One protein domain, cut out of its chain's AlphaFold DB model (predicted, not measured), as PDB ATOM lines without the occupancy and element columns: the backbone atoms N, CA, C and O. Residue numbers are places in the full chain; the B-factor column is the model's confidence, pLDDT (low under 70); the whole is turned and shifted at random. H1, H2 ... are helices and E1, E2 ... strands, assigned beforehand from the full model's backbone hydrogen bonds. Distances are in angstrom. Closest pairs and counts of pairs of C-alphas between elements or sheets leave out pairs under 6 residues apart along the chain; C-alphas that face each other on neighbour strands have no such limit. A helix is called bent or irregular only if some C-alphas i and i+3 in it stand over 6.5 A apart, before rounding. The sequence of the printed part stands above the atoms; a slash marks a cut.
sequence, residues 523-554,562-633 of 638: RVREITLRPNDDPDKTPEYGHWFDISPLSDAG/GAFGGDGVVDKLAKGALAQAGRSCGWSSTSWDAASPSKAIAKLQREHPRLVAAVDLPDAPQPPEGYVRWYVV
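AT A GLANCE: This is residues 523 to 554 and 562 to 633 of the 638 residues of an uncharacterized protein of Acidovorax sp. RAC01 (UniProt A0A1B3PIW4). One strongly twisted antiparallel sheet of five strands forms a wall between two helices: H1 packs on one face, over E1 and E3, while the sheet curls round H2 on its other face. This makes three layers, helix, sheet and helix, with a long loop, residues 614 to 627, joining the last two strands. The 104 printed residues hold two named helices and five named strands, along the chain E1, E2, H1, E3, H2, E4, E5, and the sheet's order is E3, E1, E2, E5, E4. The class is mixed, helices and strands; the whole is compact, with a radius of gyration of the C-alphas of 13.5 A, and rounded, spanning 38 by 32 by 23 A.

IN THESE COORDINATES: Find C-alpha 523 at (-41.001, -53.146, -50.973); there E1 begins and runs to residue 531, 26.0 A long. Next comes E2, residues 543 to 549, 20.7 A long. After the cut, find C-alpha 569 at (-46.631, -41.872, -50.196), where H1 begins, residues 569 to 581, 19.1 A long. H1 is irregular: C-alphas 573 and 576 are 7.2 A apart. Then read E3, residues 585 to 594, 29.1 A, and H2, residues 597 to 607, 15.5 A. E4 is residues 611 to 613, and E5, residues 628 to 632, ends at C-alpha 632, (-27.981, -45.168, -41.766).

HOW THE PARTS SIT: Start at the sheet, whose edge strands are E3 and E4. E3 and E1 are antiparallel at 163 degrees; look at N 524 and O 592, 2.8 A apart. E1 and E2 form a hairpin, with N 525 and O 546 at 2.8 A. E2 and E5 are antiparallel at 159 degrees, with N 545 and O 630 at 2.8 A. E4 and E5 form a hairpin, with N 631 and O 612 at 2.8 A. H1 is on the sheet at a height of 8.3 A, over E1 and only just over E3, on which 3 of its C-alphas fall. On the local plane it runs slantwise to the strands, at 38 degrees to E1. The closest C-alphas of H1 and E3 are those of Leu 578 and Cys 585, 6.9 A. H2 is on the opposite face; its closest C-alphas to E3 are those of Ala 600 and Ala 594, 5.6 A, and to E4 those of Gln 605 and Leu 611, 6.0 A. H1 and H2 are apart. In H2 every O i to N i+4 pair is within hydrogen-bond range; in H1, 7 of 9 are.

THE WHOLE: The two farthest C-alphas, those of Asp 533 and Asp 552, are 40.1 A apart. Residues 555 to 561 are not printed, and C-alphas 554 and 562 stand 20.0 A apart across the cut. The links E1 to E2 and E4 to E5 are long. The mean pLDDT of the printed part is 81.0; look for values under 70 at residue 535 and residues 551 to 554, 562 to 569 and 582 to 583.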
ATOM      1  N   ARG A 523     -41.709 -54.230 -50.305       91.88
ATOM      2  CA  ARG A 523     -41.001 -53.146 -50.973       91.88
ATOM      3  C   ARG A 523     -40.111 -52.436 -49.968       91.88
ATOM      4  O   ARG A 523     -40.570 -52.042 -48.901       91.88
ATOM      5  N   VAL A 524     -38.856 -52.241 -50.343       92.31
ATOM      6  CA  VAL A 524     -37.905 -51.387 -49.637       92.31
ATOM      7  C   VAL A 524     -37.815 -50.069 -50.384       92.31
ATOM      8  O   VAL A 524     -37.580 -50.050 -51.594       92.31
ATOM      9  N   ARG A 525     -38.006 -48.963 -49.672       91.50
ATOM     10  CA  ARG A 525     -37.814 -47.609 -50.191       91.50
ATOM     11  C   ARG A 525     -36.657 -46.958 -49.472       91.50
ATOM     12  O   ARG A 525     -36.721 -46.761 -48.267       91.50
ATOM     13  N   GLU A 526     -35.626 -46.610 -50.220       92.88
ATOM     14  CA  GLU A 526     -34.546 -45.763 -49.738       92.88
ATOM     15  C   GLU A 526     -34.971 -44.304 -49.868       92.88
ATOM     16  O   GLU A 526     -35.526 -43.907 -50.900       92.88
ATOM     17  N   ILE A 527     -34.715 -43.507 -48.835       90.50
ATOM     18  CA  ILE A 527     -34.948 -42.067 -48.843       90.50
ATOM     19  C   ILE A 527     -33.709 -41.366 -48.287       90.50
ATOM     20  O   ILE A 527     -33.189 -41.725 -47.230       90.50
ATOM     21  N   THR A 528     -33.255 -40.339 -49.002       90.25
ATOM     22  CA  THR A 528     -32.144 -39.478 -48.584       90.25
ATOM     23  C   THR A 528     -32.562 -38.015 -48.669       90.25
ATOM     24  O   THR A 528     -32.989 -37.550 -49.728       90.25
ATOM     25  N   LEU A 529     -32.415 -37.278 -47.570       87.44
ATOM     26  CA  LEU A 529     -32.582 -35.832 -47.507       87.44
ATOM     27  C   LEU A 529     -31.335 -35.135 -48.041       87.44
ATOM     28  O   LEU A 529     -30.204 -35.510 -47.728       87.44
ATOM     29  N   ARG A 530     -31.561 -34.078 -48.817       83.25
ATOM     30  CA  ARG A 530     -30.517 -33.235 -49.397       83.25
ATOM     31  C   ARG A 530     -30.805 -31.777 -49.042       83.25
ATOM     32  O   ARG A 530     -31.773 -31.220 -49.564       83.25
ATOM     33  N   PRO A 531     -30.025 -31.154 -48.147       79.25
ATOM     34  CA  PRO A 531     -30.149 -29.728 -47.875       79.25
ATOM     35  C   PRO A 531     -29.867 -28.922 -49.141       79.25
ATOM     36  O   PRO A 531     -28.932 -29.231 -49.873       79.25
ATOM     37  N   ASN A 532     -30.652 -27.875 -49.395       75.94
ATOM     38  CA  ASN A 532     -30.463 -27.057 -50.597       75.94
ATOM     39  C   ASN A 532     -29.162 -26.230 -50.557       75.94
ATOM     40  O   ASN A 532     -28.611 -25.924 -51.610       75.94
ATOM     41  N   ASP A 533     -28.667 -25.909 -49.358       74.06
ATOM     42  CA  ASP A 533     -27.471 -25.076 -49.161       74.06
ATOM     43  C   ASP A 533     -26.157 -25.881 -49.197       74.06
ATOM     44  O   ASP A 533     -25.095 -25.317 -49.449       74.06
ATOM     45  N   ASP A 534     -26.224 -27.190 -48.927       74.25
ATOM     46  CA  ASP A 534     -25.081 -28.111 -48.912       74.25
ATOM     47  C   ASP A 534     -25.572 -29.536 -49.250       74.25
ATOM     48  O   ASP A 534     -25.906 -30.316 -48.349       74.25
ATOM     49  N   PRO A 535     -25.700 -29.868 -50.549       69.62
ATOM     50  CA  PRO A 535     -26.327 -31.110 -51.000       69.62
ATOM     51  C   PRO A 535     -25.519 -32.371 -50.669       69.62
ATOM     52  O   PRO A 535     -26.074 -33.470 -50.758       69.62
ATOM     53  N   ASP A 536     -24.251 -32.221 -50.276       73.31
ATOM     54  CA  ASP A 536     -23.360 -33.322 -49.907       73.31
ATOM     55  C   ASP A 536     -23.407 -33.636 -48.401       73.31
ATOM     56  O   ASP A 536     -22.946 -34.693 -47.965       73.31
ATOM     57  N   LYS A 537     -24.016 -32.759 -47.591       79.88
ATOM     58  CA  LYS A 537     -24.148 -32.946 -46.145       79.88
ATOM     59  C   LYS A 537     -25.527 -33.478 -45.768       79.88
ATOM     60  O   LYS A 537     -26.437 -32.723 -45.430       79.88
ATOM     61  N   THR A 538     -25.680 -34.799 -45.776       81.06
ATOM     62  CA  THR A 538     -26.903 -35.453 -45.289       81.06
ATOM     63  C   THR A 538     -27.133 -35.135 -43.799       81.06
ATOM     64  O   THR A 538     -26.221 -35.340 -42.997       81.06
ATOM     65  N   PRO A 539     -28.318 -34.625 -43.401       83.12
ATOM     66  CA  PRO A 539     -28.657 -34.380 -42.000       83.12
ATOM     67  C   PRO A 539     -28.606 -35.650 -41.145       83.12
ATOM     68  O   PRO A 539     -28.683 -36.764 -41.664       83.12
ATOM     69  N   GLU A 540     -28.555 -35.484 -39.823       83.12
ATOM     70  CA  GLU A 540     -28.773 -36.591 -38.887       83.12
ATOM     71  C   GLU A 540     -30.151 -37.223 -39.147       83.12
ATOM     72  O   GLU A 540     -31.133 -36.511 -39.368       83.12
ATOM     73  N   TYR A 541     -30.206 -38.557 -39.220       87.12
ATOM     74  CA  TYR A 541     -31.386 -39.316 -39.673       87.12
ATOM     75  C   TYR A 541     -31.874 -38.952 -41.090       87.12
ATOM     76  O   TYR A 541     -32.998 -39.263 -41.479       87.12
ATOM     77  N   GLY A 542     -31.024 -38.316 -41.896       88.12
ATOM     78  CA  GLY A 542     -31.332 -37.903 -43.259       88.12
ATOM     79  C   GLY A 542     -31.216 -39.017 -44.296       88.12
ATOM     80  O   GLY A 542     -31.489 -38.754 -45.459       88.12
ATOM     81  N   HIS A 543     -30.826 -40.240 -43.927       92.00
ATOM     82  CA  HIS A 543     -30.769 -41.401 -44.827       92.00
ATOM     83  C   HIS A 543     -31.385 -42.622 -44.148       92.00
ATOM     84  O   HIS A 543     -30.912 -43.059 -43.097       92.00
ATOM     85  N   TRP A 544     -32.455 -43.160 -44.733       94.06
ATOM     86  CA  TRP A 544     -33.161 -44.310 -44.176       94.06
ATOM     87  C   TRP A 544     -33.815 -45.188 -45.241       94.06
ATOM     88  O   TRP A 544     -33.924 -44.823 -46.413       94.06
ATOM     89  N   PHE A 545     -34.283 -46.346 -44.786       95.19
ATOM     90  CA  PHE A 545     -35.019 -47.333 -45.555       95.19
ATOM     91  C   PHE A 545     -36.345 -47.647 -44.875       95.19
ATOM     92  O   PHE A 545     -36.365 -47.976 -43.691       95.19
ATOM     93  N   ASP A 546     -37.434 -47.584 -45.632       93.00
ATOM     94  CA  ASP A 546     -38.764 -48.011 -45.203       93.00
ATOM     95  C   ASP A 546     -39.133 -49.335 -45.884       93.00
ATOM     96  O   ASP A 546     -39.077 -49.443 -47.110       93.00
ATOM     97  N   ILE A 547     -39.512 -50.340 -45.093       93.12
ATOM     98  CA  ILE A 547     -39.943 -51.666 -45.555       93.12
ATOM     99  C   ILE A 547     -41.452 -51.799 -45.335       93.12
ATOM    100  O   ILE A 547     -41.923 -51.619 -44.212       93.12
ATOM    101  N   SER A 548     -42.203 -52.149 -46.381       90.50
ATOM    102  CA  SER A 548     -43.650 -52.387 -46.296       90.50
ATOM    103  C   SER A 548     -44.110 -53.586 -47.134       90.50
ATOM    104  O   SER A 548     -43.448 -53.928 -48.117       90.50
ATOM    105  N   PRO A 549     -45.235 -54.243 -46.784       88.50
ATOM    106  CA  PRO A 549     -45.806 -55.317 -47.594       88.50
ATOM    107  C   PRO A 549     -46.096 -54.874 -49.030       88.50
ATOM    108  O   PRO A 549     -46.586 -53.768 -49.270       88.50
ATOM    109  N   LEU A 550     -45.832 -55.757 -49.993       82.94
ATOM    110  CA  LEU A 550     -46.244 -55.559 -51.378       82.94
ATOM    111  C   LEU A 550     -47.774 -55.736 -51.449       82.94
ATOM    112  O   LEU A 550     -48.267 -56.855 -51.377       82.94
ATOM    113  N   SER A 551     -48.553 -54.655 -51.534       61.31
ATOM    114  CA  SER A 551     -50.002 -54.773 -51.751       61.31
ATOM    115  C   SER A 551     -50.297 -55.134 -53.214       61.31
ATOM    116  O   SER A 551     -49.780 -54.466 -54.108       61.31
ATOM    117  N   ASP A 552     -51.180 -56.108 -53.461       43.28
ATOM    118  CA  ASP A 552     -51.542 -56.654 -54.791       43.28
ATOM    119  C   ASP A 552     -52.219 -55.674 -55.783       43.28
ATOM    120  O   ASP A 552     -52.675 -56.070 -56.855       43.28
ATOM    121  N   ALA A 553     -52.272 -54.373 -55.498       34.91
ATOM    122  CA  ALA A 553     -52.830 -53.380 -56.409       34.91
ATOM    123  C   ALA A 553     -51.714 -52.614 -57.131       34.91
ATOM    124  O   ALA A 553     -51.030 -51.765 -56.558       34.91
ATOM    125  N   GLY A 554     -51.555 -52.894 -58.426       38.62
ATOM    126  CA  GLY A 554     -50.736 -52.092 -59.326       38.62
ATOM    127  C   GLY A 554     -51.216 -50.642 -59.360       38.62
ATOM    128  O   GLY A 554     -52.173 -50.327 -60.056       38.62
ATOM    129  N   GLY A 562     -39.307 -36.298 -58.708       34.41
ATOM    130  CA  GLY A 562     -40.192 -35.146 -58.681       34.41
ATOM    131  C   GLY A 562     -39.655 -34.176 -57.648       34.41
ATOM    132  O   GLY A 562     -39.902 -34.335 -56.459       34.41
ATOM    133  N   ALA A 563     -38.890 -33.184 -58.096       37.19
ATOM    134  CA  ALA A 563     -38.770 -31.958 -57.329       37.19
ATOM    135  C   ALA A 563     -40.178 -31.337 -57.259       37.19
ATOM    136  O   ALA A 563     -40.833 -31.233 -58.293       37.19
ATOM    137  N   PHE A 564     -40.601 -30.924 -56.066       36.88
ATOM    138  CA  PHE A 564     -41.850 -30.212 -55.745       36.88
ATOM    139  C   PHE A 564     -43.079 -31.078 -55.387       36.88
ATOM    140  O   PHE A 564     -43.806 -31.569 -56.243       36.88
ATOM    141  N   GLY A 565     -43.279 -31.171 -54.065       45.25
ATOM    142  CA  GLY A 565     -44.472 -31.507 -53.275       45.25
ATOM    143  C   GLY A 565     -45.729 -32.033 -53.968       45.25
ATOM    144  O   GLY A 565     -46.421 -31.298 -54.672       45.25
ATOM    145  N   GLY A 566     -46.102 -33.262 -53.606       40.59
ATOM    146  CA  GLY A 566     -47.471 -33.770 -53.672       40.59
ATOM    147  C   GLY A 566     -47.885 -34.417 -52.342       40.59
ATOM    148  O   GLY A 566     -47.087 -34.543 -51.425       40.59
ATOM    149  N   ASP A 567     -49.135 -34.865 -52.217       52.06
ATOM    150  CA  ASP A 567     -49.602 -35.709 -51.096       52.06
ATOM    151  C   ASP A 567     -49.249 -37.202 -51.318       52.06
ATOM    152  O   ASP A 567     -50.010 -38.117 -50.978       52.06
ATOM    153  N   GLY A 568     -48.098 -37.469 -51.946       65.00
ATOM    154  CA  GLY A 568     -47.651 -38.814 -52.306       65.00
ATOM    155  C   GLY A 568     -47.196 -39.638 -51.098       65.00
ATOM    156  O   GLY A 568     -46.888 -39.107 -50.031       65.00
ATOM    157  N   VAL A 569     -47.112 -40.965 -51.259       68.50
ATOM    158  CA  VAL A 569     -46.631 -41.872 -50.196       68.50
ATOM    159  C   VAL A 569     -45.235 -41.475 -49.709       68.50
ATOM    160  O   VAL A 569     -44.990 -41.479 -48.508       68.50
ATOM    161  N   VAL A 570     -44.342 -41.051 -50.608       71.75
ATOM    162  CA  VAL A 570     -42.985 -40.626 -50.226       71.75
ATOM    163  C   VAL A 570     -42.992 -39.309 -49.445       71.75
ATOM    164  O   VAL A 570     -42.270 -39.196 -48.459       71.75
ATOM    165  N   ASP A 571     -43.858 -38.355 -49.796       73.25
ATOM    166  CA  ASP A 571     -44.008 -37.107 -49.040       73.25
ATOM    167  C   ASP A 571     -44.511 -37.376 -47.615       73.25
ATOM    168  O   ASP A 571     -44.008 -36.790 -46.657       73.25
ATOM    169  N   LYS A 572     -45.428 -38.341 -47.442       74.38
ATOM    170  CA  LYS A 572     -45.865 -38.804 -46.113       74.38
ATOM    171  C   LYS A 572     -44.729 -39.461 -45.327       74.38
ATOM    172  O   LYS A 572     -44.598 -39.193 -44.135       74.38
ATOM    173  N   LEU A 573     -43.901 -40.278 -45.983       79.19
ATOM    174  CA  LEU A 573     -42.752 -40.938 -45.352       79.19
ATOM    175  C   LEU A 573     -41.652 -39.937 -44.958       79.19
ATOM    176  O   LEU A 573     -41.025 -40.111 -43.912       79.19
ATOM    177  N   ALA A 574     -41.443 -38.882 -45.751       82.31
ATOM    178  CA  ALA A 574     -40.418 -37.866 -45.518       82.31
ATOM    179  C   ALA A 574     -40.862 -36.733 -44.574       82.31
ATOM    180  O   ALA A 574     -40.007 -36.079 -43.978       82.31
ATOM    181  N   LYS A 575     -42.172 -36.502 -44.392       80.12
ATOM    182  CA  LYS A 575     -42.731 -35.354 -43.648       80.12
ATOM    183  C   LYS A 575     -42.144 -35.167 -42.248       80.12
ATOM    184  O   LYS A 575     -41.781 -34.049 -41.891       80.12
ATOM    185  N   GLY A 576     -42.050 -36.243 -41.462       76.62
ATOM    186  CA  GLY A 576     -41.513 -36.185 -40.095       76.62
ATOM    187  C   GLY A 576     -40.034 -35.789 -40.062       76.62
ATOM    188  O   GLY A 576     -39.650 -34.885 -39.328       76.62
ATOM    189  N   ALA A 577     -39.224 -36.402 -40.930       79.88
ATOM    190  CA  ALA A 577     -37.796 -36.113 -41.027       79.88
ATOM    191  C   ALA A 577     -37.519 -34.704 -41.588       79.88
ATOM    192  O   ALA A 577     -36.634 -34.005 -41.099       79.88
ATOM    193  N   LEU A 578     -38.313 -34.244 -42.563       79.19
ATOM    194  CA  LEU A 578     -38.234 -32.880 -43.103       79.19
ATOM    195  C   LEU A 578     -38.567 -31.820 -42.047       79.19
ATOM    196  O   LEU A 578     -37.888 -30.799 -41.978       79.19
ATOM    197  N   ALA A 579     -39.581 -32.067 -41.210       76.62
ATOM    198  CA  ALA A 579     -39.939 -31.161 -40.121       76.62
ATOM    199  C   ALA A 579     -38.819 -31.044 -39.072       76.62
ATOM    200  O   ALA A 579     -38.540 -29.945 -38.599       76.62
ATOM    201  N   GLN A 580     -38.145 -32.153 -38.751       75.50
ATOM    202  CA  GLN A 580     -37.041 -32.181 -37.786       75.50
ATOM    203  C   GLN A 580     -35.742 -31.572 -38.340       75.50
ATOM    204  O   GLN A 580     -34.987 -30.959 -37.592       75.50
ATOM    205  N   ALA A 581     -35.497 -31.671 -39.651       72.31
ATOM    206  CA  ALA A 581     -34.292 -31.127 -40.282       72.31
ATOM    207  C   ALA A 581     -34.228 -29.582 -40.287       72.31
ATOM    208  O   ALA A 581     -33.150 -29.023 -40.498       72.31
ATOM    209  N   GLY A 582     -35.355 -28.884 -40.078       62.28
ATOM    210  CA  GLY A 582     -35.431 -27.431 -39.842       62.28
ATOM    211  C   GLY A 582     -34.945 -26.505 -40.975       62.28
ATOM    212  O   GLY A 582     -35.052 -25.287 -40.845       62.28
ATOM    213  N   ARG A 583     -34.415 -27.047 -42.081       62.25
ATOM    214  CA  ARG A 583     -33.864 -26.327 -43.247       62.25
ATOM    215  C   ARG A 583     -34.672 -26.620 -44.512       62.25
ATOM    216  O   ARG A 583     -35.397 -27.609 -44.578       62.25
ATOM    217  N   SER A 584     -34.517 -25.786 -45.544       70.44
ATOM    218  CA  SER A 584     -35.068 -26.078 -46.874       70.44
ATOM    219  C   SER A 584     -34.299 -27.274 -47.471       70.44
ATOM    220  O   SER A 584     -33.173 -27.134 -47.954       70.44
ATOM    221  N   CYS A 585     -34.879 -28.468 -47.341       72.81
ATOM    222  CA  CYS A 585     -34.301 -29.743 -47.763       72.81
ATOM    223  C   CYS A 585     -35.178 -30.384 -48.842       72.81
ATOM    224  O   CYS A 585     -36.386 -30.536 -48.658       72.81
ATOM    225  N   GLY A 586     -34.563 -30.788 -49.950       78.50
ATOM    226  CA  GLY A 586     -35.159 -31.735 -50.887       78.50
ATOM    227  C   GLY A 586     -34.976 -33.179 -50.412       78.50
ATOM    228  O   GLY A 586     -34.267 -33.452 -49.441       78.50
ATOM    229  N   TRP A 587     -35.586 -34.125 -51.121       81.31
ATOM    230  CA  TRP A 587     -35.375 -35.554 -50.898       81.31
ATOM    231  C   TRP A 587     -35.201 -36.298 -52.225       81.31
ATOM    232  O   TRP A 587     -35.700 -35.877 -53.269       81.31
ATOM    233  N   SER A 588     -34.478 -37.413 -52.186       84.00
ATOM    234  CA  SER A 588     -34.411 -38.400 -53.267       84.00
ATOM    235  C   SER A 588     -34.878 -39.752 -52.750       84.00
ATOM    236  O   SER A 588     -34.579 -40.092 -51.607       84.00
ATOM    237  N   SER A 589     -35.580 -40.523 -53.582       84.88
ATOM    238  CA  SER A 589     -36.017 -41.871 -53.225       84.88
ATOM    239  C   SER A 589     -35.775 -42.872 -54.347       84.88
ATOM    240  O   SER A 589     -35.954 -42.557 -55.525       84.88
ATOM    241  N   THR A 590     -35.379 -44.084 -53.965       88.19
ATOM    242  CA  THR A 590     -35.324 -45.264 -54.833       88.19
ATOM    243  C   THR A 590     -36.095 -46.407 -54.173       88.19
ATOM    244  O   THR A 590     -36.363 -46.375 -52.971       88.19
ATOM    245  N   SER A 591     -36.506 -47.417 -54.943       88.69
ATOM    246  CA  SER A 591     -37.201 -48.576 -54.378       88.69
ATOM    247  C   SER A 591     -36.831 -49.879 -55.065       88.69
ATOM    248  O   SER A 591     -36.591 -49.897 -56.273       88.69
ATOM    249  N   TRP A 592     -36.862 -50.968 -54.306       90.31
ATOM    250  CA  TRP A 592     -36.667 -52.330 -54.791       90.31
ATOM    251  C   TRP A 592     -37.498 -53.316 -53.965       90.31
ATOM    252  O   TRP A 592     -37.876 -53.020 -52.835       90.31
ATOM    253  N   ASP A 593     -37.782 -54.488 -54.529       91.25
ATOM    254  CA  ASP A 593     -38.649 -55.483 -53.897       91.25
ATOM    255  C   ASP A 593     -37.832 -56.681 -53.382       91.25
ATOM    256  O   ASP A 593     -36.844 -57.092 -53.998       91.25
ATOM    257  N   ALA A 594     -38.257 -57.261 -52.260       90.06
ATOM    258  CA  ALA A 594     -37.651 -58.438 -51.644       90.06
ATOM    259  C   ALA A 594     -38.695 -59.538 -51.418       90.06
ATOM    260  O   ALA A 594     -39.879 -59.264 -51.249       90.06
ATOM    261  N   ALA A 595     -38.248 -60.796 -51.385       89.00
ATOM    262  CA  ALA A 595     -39.129 -61.942 -51.134       89.00
ATOM    263  C   ALA A 595     -39.606 -62.029 -49.670       89.00
ATOM    264  O   ALA A 595     -40.619 -62.666 -49.401       89.00
ATOM    265  N   SER A 596     -38.867 -61.425 -48.737       92.00
ATOM    266  CA  SER A 596     -39.236 -61.356 -47.322       92.00
ATOM    267  C   SER A 596     -38.564 -60.190 -46.588       92.00
ATOM    268  O   SER A 596     -37.532 -59.687 -47.066       92.00
ATOM    269  N   PRO A 597     -39.095 -59.772 -45.419       91.62
ATOM    270  CA  PRO A 597     -38.470 -58.759 -44.576       91.62
ATOM    271  C   PRO A 597     -37.044 -59.128 -44.152       91.62
ATOM    272  O   PRO A 597     -36.161 -58.272 -44.215       91.62
ATOM    273  N   SER A 598     -36.770 -60.392 -43.793       91.75
ATOM    274  CA  SER A 598     -35.413 -60.805 -43.408       91.75
ATOM    275  C   SER A 598     -34.420 -60.679 -44.560       91.75
ATOM    276  O   SER A 598     -33.305 -60.200 -44.359       91.75
ATOM    277  N   LYS A 599     -34.822 -61.020 -45.795       90.44
ATOM    278  CA  LYS A 599     -33.970 -60.828 -46.977       90.44
ATOM    279  C   LYS A 599     -33.727 -59.354 -47.266       90.44
ATOM    280  O   LYS A 599     -32.610 -59.004 -47.649       90.44
ATOM    281  N   ALA A 600     -34.741 -58.508 -47.073       92.00
ATOM    282  CA  ALA A 600     -34.587 -57.068 -47.215       92.00
ATOM    283  C   ALA A 600     -33.541 -56.525 -46.229       92.00
ATOM    284  O   ALA A 600     -32.555 -55.916 -46.642       92.00
ATOM    285  N   ILE A 601     -33.711 -56.827 -44.940       92.81
ATOM    286  CA  ILE A 601     -32.820 -56.373 -43.864       92.81
ATOM    287  C   ILE A 601     -31.401 -56.916 -44.058       92.81
ATOM    288  O   ILE A 601     -30.442 -56.156 -43.973       92.81
ATOM    289  N   ALA A 602     -31.250 -58.201 -44.391       91.75
ATOM    290  CA  ALA A 602     -29.938 -58.809 -44.596       91.75
ATOM    291  C   ALA A 602     -29.162 -58.140 -45.740       91.75
ATOM    292  O   ALA A 602     -27.938 -58.026 -45.667       91.75
ATOM    293  N   LYS A 603     -29.851 -57.699 -46.802       92.50
ATOM    294  CA  LYS A 603     -29.226 -56.912 -47.871       92.50
ATOM    295  C   LYS A 603     -28.801 -55.535 -47.367       92.50
ATOM    296  O   LYS A 603     -27.639 -55.175 -47.538       92.50
ATOM    297  N   LEU A 604     -29.697 -54.819 -46.687       93.50
ATOM    298  CA  LEU A 604     -29.392 -53.495 -46.141       93.50
ATOM    299  C   LEU A 604     -28.204 -53.530 -45.172       93.50
ATOM    300  O   LEU A 604     -27.334 -52.677 -45.260       93.50
ATOM    301  N   GLN A 605     -28.106 -54.538 -44.303       92.12
ATOM    302  CA  GLN A 605     -26.979 -54.695 -43.374       92.12
ATOM    303  C   GLN A 605     -25.644 -54.984 -44.079       92.12
ATOM    304  O   GLN A 605     -24.590 -54.586 -43.586       92.12
ATOM    305  N   ARG A 606     -25.664 -55.667 -45.235       90.12
ATOM    306  CA  ARG A 606     -24.456 -55.879 -46.055       90.12
ATOM    307  C   ARG A 606     -23.999 -54.596 -46.742       90.12
ATOM    308  O   ARG A 606     -22.799 -54.353 -46.818       90.12
ATOM    309  N   GLU A 607     -24.939 -53.816 -47.272       89.56
ATOM    310  CA  GLU A 607     -24.657 -52.568 -47.995       89.56
ATOM    311  C   GLU A 607     -24.339 -51.409 -47.034       89.56
ATOM    312  O   GLU A 607     -23.513 -50.550 -47.343       89.56
ATOM    313  N   HIS A 608     -24.932 -51.428 -45.838       91.00
ATOM    314  CA  HIS A 608     -24.815 -50.401 -44.806       91.00
ATOM    315  C   HIS A 608     -24.431 -51.040 -43.462       91.00
ATOM    316  O   HIS A 608     -25.303 -51.392 -42.667       91.00
ATOM    317  N   PRO A 609     -23.127 -51.135 -43.142       84.00
ATOM    318  CA  PRO A 609     -22.653 -51.729 -41.887       84.00
ATOM    319  C   PRO A 609     -23.152 -51.029 -40.610       84.00
ATOM    320  O   PRO A 609     -23.035 -51.584 -39.522       84.00
ATOM    321  N   ARG A 610     -23.679 -49.801 -40.729       88.88
ATOM    322  CA  ARG A 610     -24.184 -48.954 -39.632       88.88
ATOM    323  C   ARG A 610     -25.681 -48.688 -39.757       88.88
ATOM    324  O   ARG A 610     -26.137 -47.546 -39.690       88.88
ATOM    325  N   LEU A 611     -26.424 -49.753 -40.018       93.19
ATOM    326  CA  LEU A 611     -27.872 -49.723 -40.117       93.19
ATOM    327  C   LEU A 611     -28.499 -50.004 -38.744       93.19
ATOM    328  O   LEU A 611     -28.206 -51.036 -38.141       93.19
ATOM    329  N   VAL A 612     -29.373 -49.116 -38.267       92.62
ATOM    330  CA  VAL A 612     -30.047 -49.237 -36.960       92.62
ATOM    331  C   VAL A 612     -31.557 -49.109 -37.146       92.62
ATOM    332  O   VAL A 612     -32.013 -48.276 -37.930       92.62
ATOM    333  N   ALA A 613     -32.349 -49.937 -36.465       92.88
ATOM    334  CA  ALA A 613     -33.802 -49.860 -36.560       92.88
ATOM    335  C   ALA A 613     -34.318 -48.593 -35.860       92.88
ATOM    336  O   ALA A 613     -33.831 -48.219 -34.797       92.88
ATOM    337  N   ALA A 614     -35.334 -47.937 -36.426       92.00
ATOM    338  CA  ALA A 614     -35.903 -46.717 -35.844       92.00
ATOM    339  C   ALA A 614     -36.475 -46.942 -34.434       92.00
ATOM    340  O   ALA A 614     -36.429 -46.038 -33.606       92.00
ATOM    341  N   VAL A 615     -36.955 -48.155 -34.142       90.38
ATOM    342  CA  VAL A 615     -37.456 -48.539 -32.810       90.38
ATOM    343  C   VAL A 615     -36.374 -48.504 -31.726       90.38
ATOM    344  O   VAL A 615     -36.700 -48.316 -30.559       90.38
ATOM    345  N   ASP A 616     -35.101 -48.622 -32.116       90.81
ATOM    346  CA  ASP A 616     -33.945 -48.543 -31.218       90.81
ATOM    347  C   ASP A 616     -33.393 -47.104 -31.108       90.81
ATOM    348  O   ASP A 616     -32.424 -46.856 -30.392       90.81
ATOM    349  N   LEU A 617     -34.007 -46.141 -31.812       89.94
ATOM    350  CA  LEU A 617     -33.625 -44.729 -31.869       89.94
ATOM    351  C   LEU A 617     -34.827 -43.844 -31.481       89.94
ATOM    352  O   LEU A 617     -35.523 -43.332 -32.362       89.94
ATOM    353  N   PRO A 618     -35.098 -43.638 -30.178       83.56
ATOM    354  CA  PRO A 618     -36.291 -42.919 -29.722       83.56
ATOM    355  C   PRO A 618     -36.340 -41.452 -30.182       83.56
ATOM    356  O   PRO A 618     -37.427 -40.906 -30.350       83.56
ATOM    357  N   ASP A 619     -35.179 -40.840 -30.435       84.44
ATOM    358  CA  ASP A 619     -35.050 -39.446 -30.882       84.44
ATOM    359  C   ASP A 619     -35.172 -39.279 -32.413       84.44
ATOM    360  O   ASP A 619     -35.212 -38.153 -32.926       84.44
ATOM    361  N   ALA A 620     -35.237 -40.389 -33.162       86.69
ATOM    362  CA  ALA A 620     -35.372 -40.387 -34.615       86.69
ATOM    363  C   ALA A 620     -36.853 -40.397 -35.064       86.69
ATOM    364  O   ALA A 620     -37.703 -40.999 -34.395       86.69
ATOM    365  N   PRO A 621     -37.187 -39.798 -36.228       87.94
ATOM    366  CA  PRO A 621     -38.545 -39.822 -36.772       87.94
ATOM    367  C   PRO A 621     -39.089 -41.244 -36.997       87.94
ATOM    368  O   PRO A 621     -38.665 -41.972 -37.895       87.94
ATOM    369  N   GLN A 622     -40.112 -41.630 -36.242       88.88
ATOM    370  CA  GLN A 622     -40.710 -42.959 -36.381       88.88
ATOM    371  C   GLN A 622     -41.493 -43.115 -37.703       88.88
ATOM    372  O   GLN A 622     -42.036 -42.131 -38.223       88.88
ATOM    373  N   PRO A 623     -41.542 -44.331 -38.282       86.81
ATOM    374  CA  PRO A 623     -42.303 -44.581 -39.499       86.81
ATOM    375  C   PRO A 623     -43.817 -44.438 -39.281       86.81
ATOM    376  O   PRO A 623     -44.308 -44.641 -38.170       86.81
ATOM    377  N   PRO A 624     -44.587 -44.160 -40.349       83.06
ATOM    378  CA  PRO A 624     -46.034 -44.347 -40.346       83.06
ATOM    379  C   PRO A 624     -46.433 -45.805 -40.061       83.06
ATOM    380  O   PRO A 624     -45.661 -46.734 -40.300       83.06
ATOM    381  N   GLU A 625     -47.672 -46.014 -39.614       82.31
ATOM    382  CA  GLU A 625     -48.222 -47.354 -39.381       82.31
ATOM    383  C   GLU A 625     -48.112 -48.241 -40.639       82.31
ATOM    384  O   GLU A 625     -48.374 -47.796 -41.758       82.31
ATOM    385  N   GLY A 626     -47.700 -49.500 -40.452       83.12
ATOM    386  CA  GLY A 626     -47.501 -50.469 -41.538       83.12
ATOM    387  C   GLY A 626     -46.120 -50.438 -42.209       83.12
ATOM    388  O   GLY A 626     -45.883 -51.234 -43.118       83.12
ATOM    389  N   TYR A 627     -45.206 -49.570 -41.757       88.25
ATOM    390  CA  TYR A 627     -43.825 -49.490 -42.242       88.25
ATOM    391  C   TYR A 627     -42.819 -49.832 -41.139       88.25
ATOM    392  O   TYR A 627     -42.982 -49.445 -39.983       88.25
ATOM    393  N   VAL A 628     -41.737 -50.514 -41.515       92.12
ATOM    394  CA  VAL A 628     -40.564 -50.737 -40.656       92.12
ATOM    395  C   VAL A 628     -39.414 -49.880 -41.173       92.12
ATOM    396  O   VAL A 628     -39.002 -50.047 -42.321       92.12
ATOM    397  N   ARG A 629     -38.884 -48.982 -40.335       93.69
ATOM    398  CA  ARG A 629     -37.834 -48.024 -40.717       93.69
ATOM    399  C   ARG A 629     -36.466 -48.382 -40.159       93.69
ATOM    400  O   ARG A 629     -36.345 -48.726 -38.985       93.69
ATOM    401  N   TRP A 630     -35.442 -48.214 -40.991       95.75
ATOM    402  CA  TRP A 630     -34.034 -48.409 -40.655       95.75
ATOM    403  C   TRP A 630     -33.197 -47.206 -41.085       95.75
ATOM    404  O   TRP A 630     -33.261 -46.801 -42.241       95.75
ATOM    405  N   TYR A 631     -32.394 -46.657 -40.181       93.56
ATOM    406  CA  TYR A 631     -31.543 -45.493 -40.415       93.56
ATOM    407  C   TYR A 631     -30.097 -45.885 -40.708       93.56
ATOM    408  O   TYR A 631     -29.570 -46.819 -40.104       93.56
ATOM    409  N   VAL A 632     -29.439 -45.129 -41.591       91.94
ATOM    410  CA  VAL A 632     -27.981 -45.168 -41.766       91.94
ATOM    411  C   VAL A 632     -27.365 -44.111 -40.855       91.94
ATOM    412  O   VAL A 632     -27.569 -42.915 -41.062       91.94
ATOM    413  N   VAL A 633     -26.619 -44.542 -39.839       86.50
ATOM    414  CA  VAL A 633     -26.041 -43.643 -38.827       86.50
ATOM    415  C   VAL A 633     -24.558 -43.384 -39.133       86.50
ATOM    416  O   VAL A 633     -23.789 -44.314 -39.390       86.50
TER     417      VAL A 633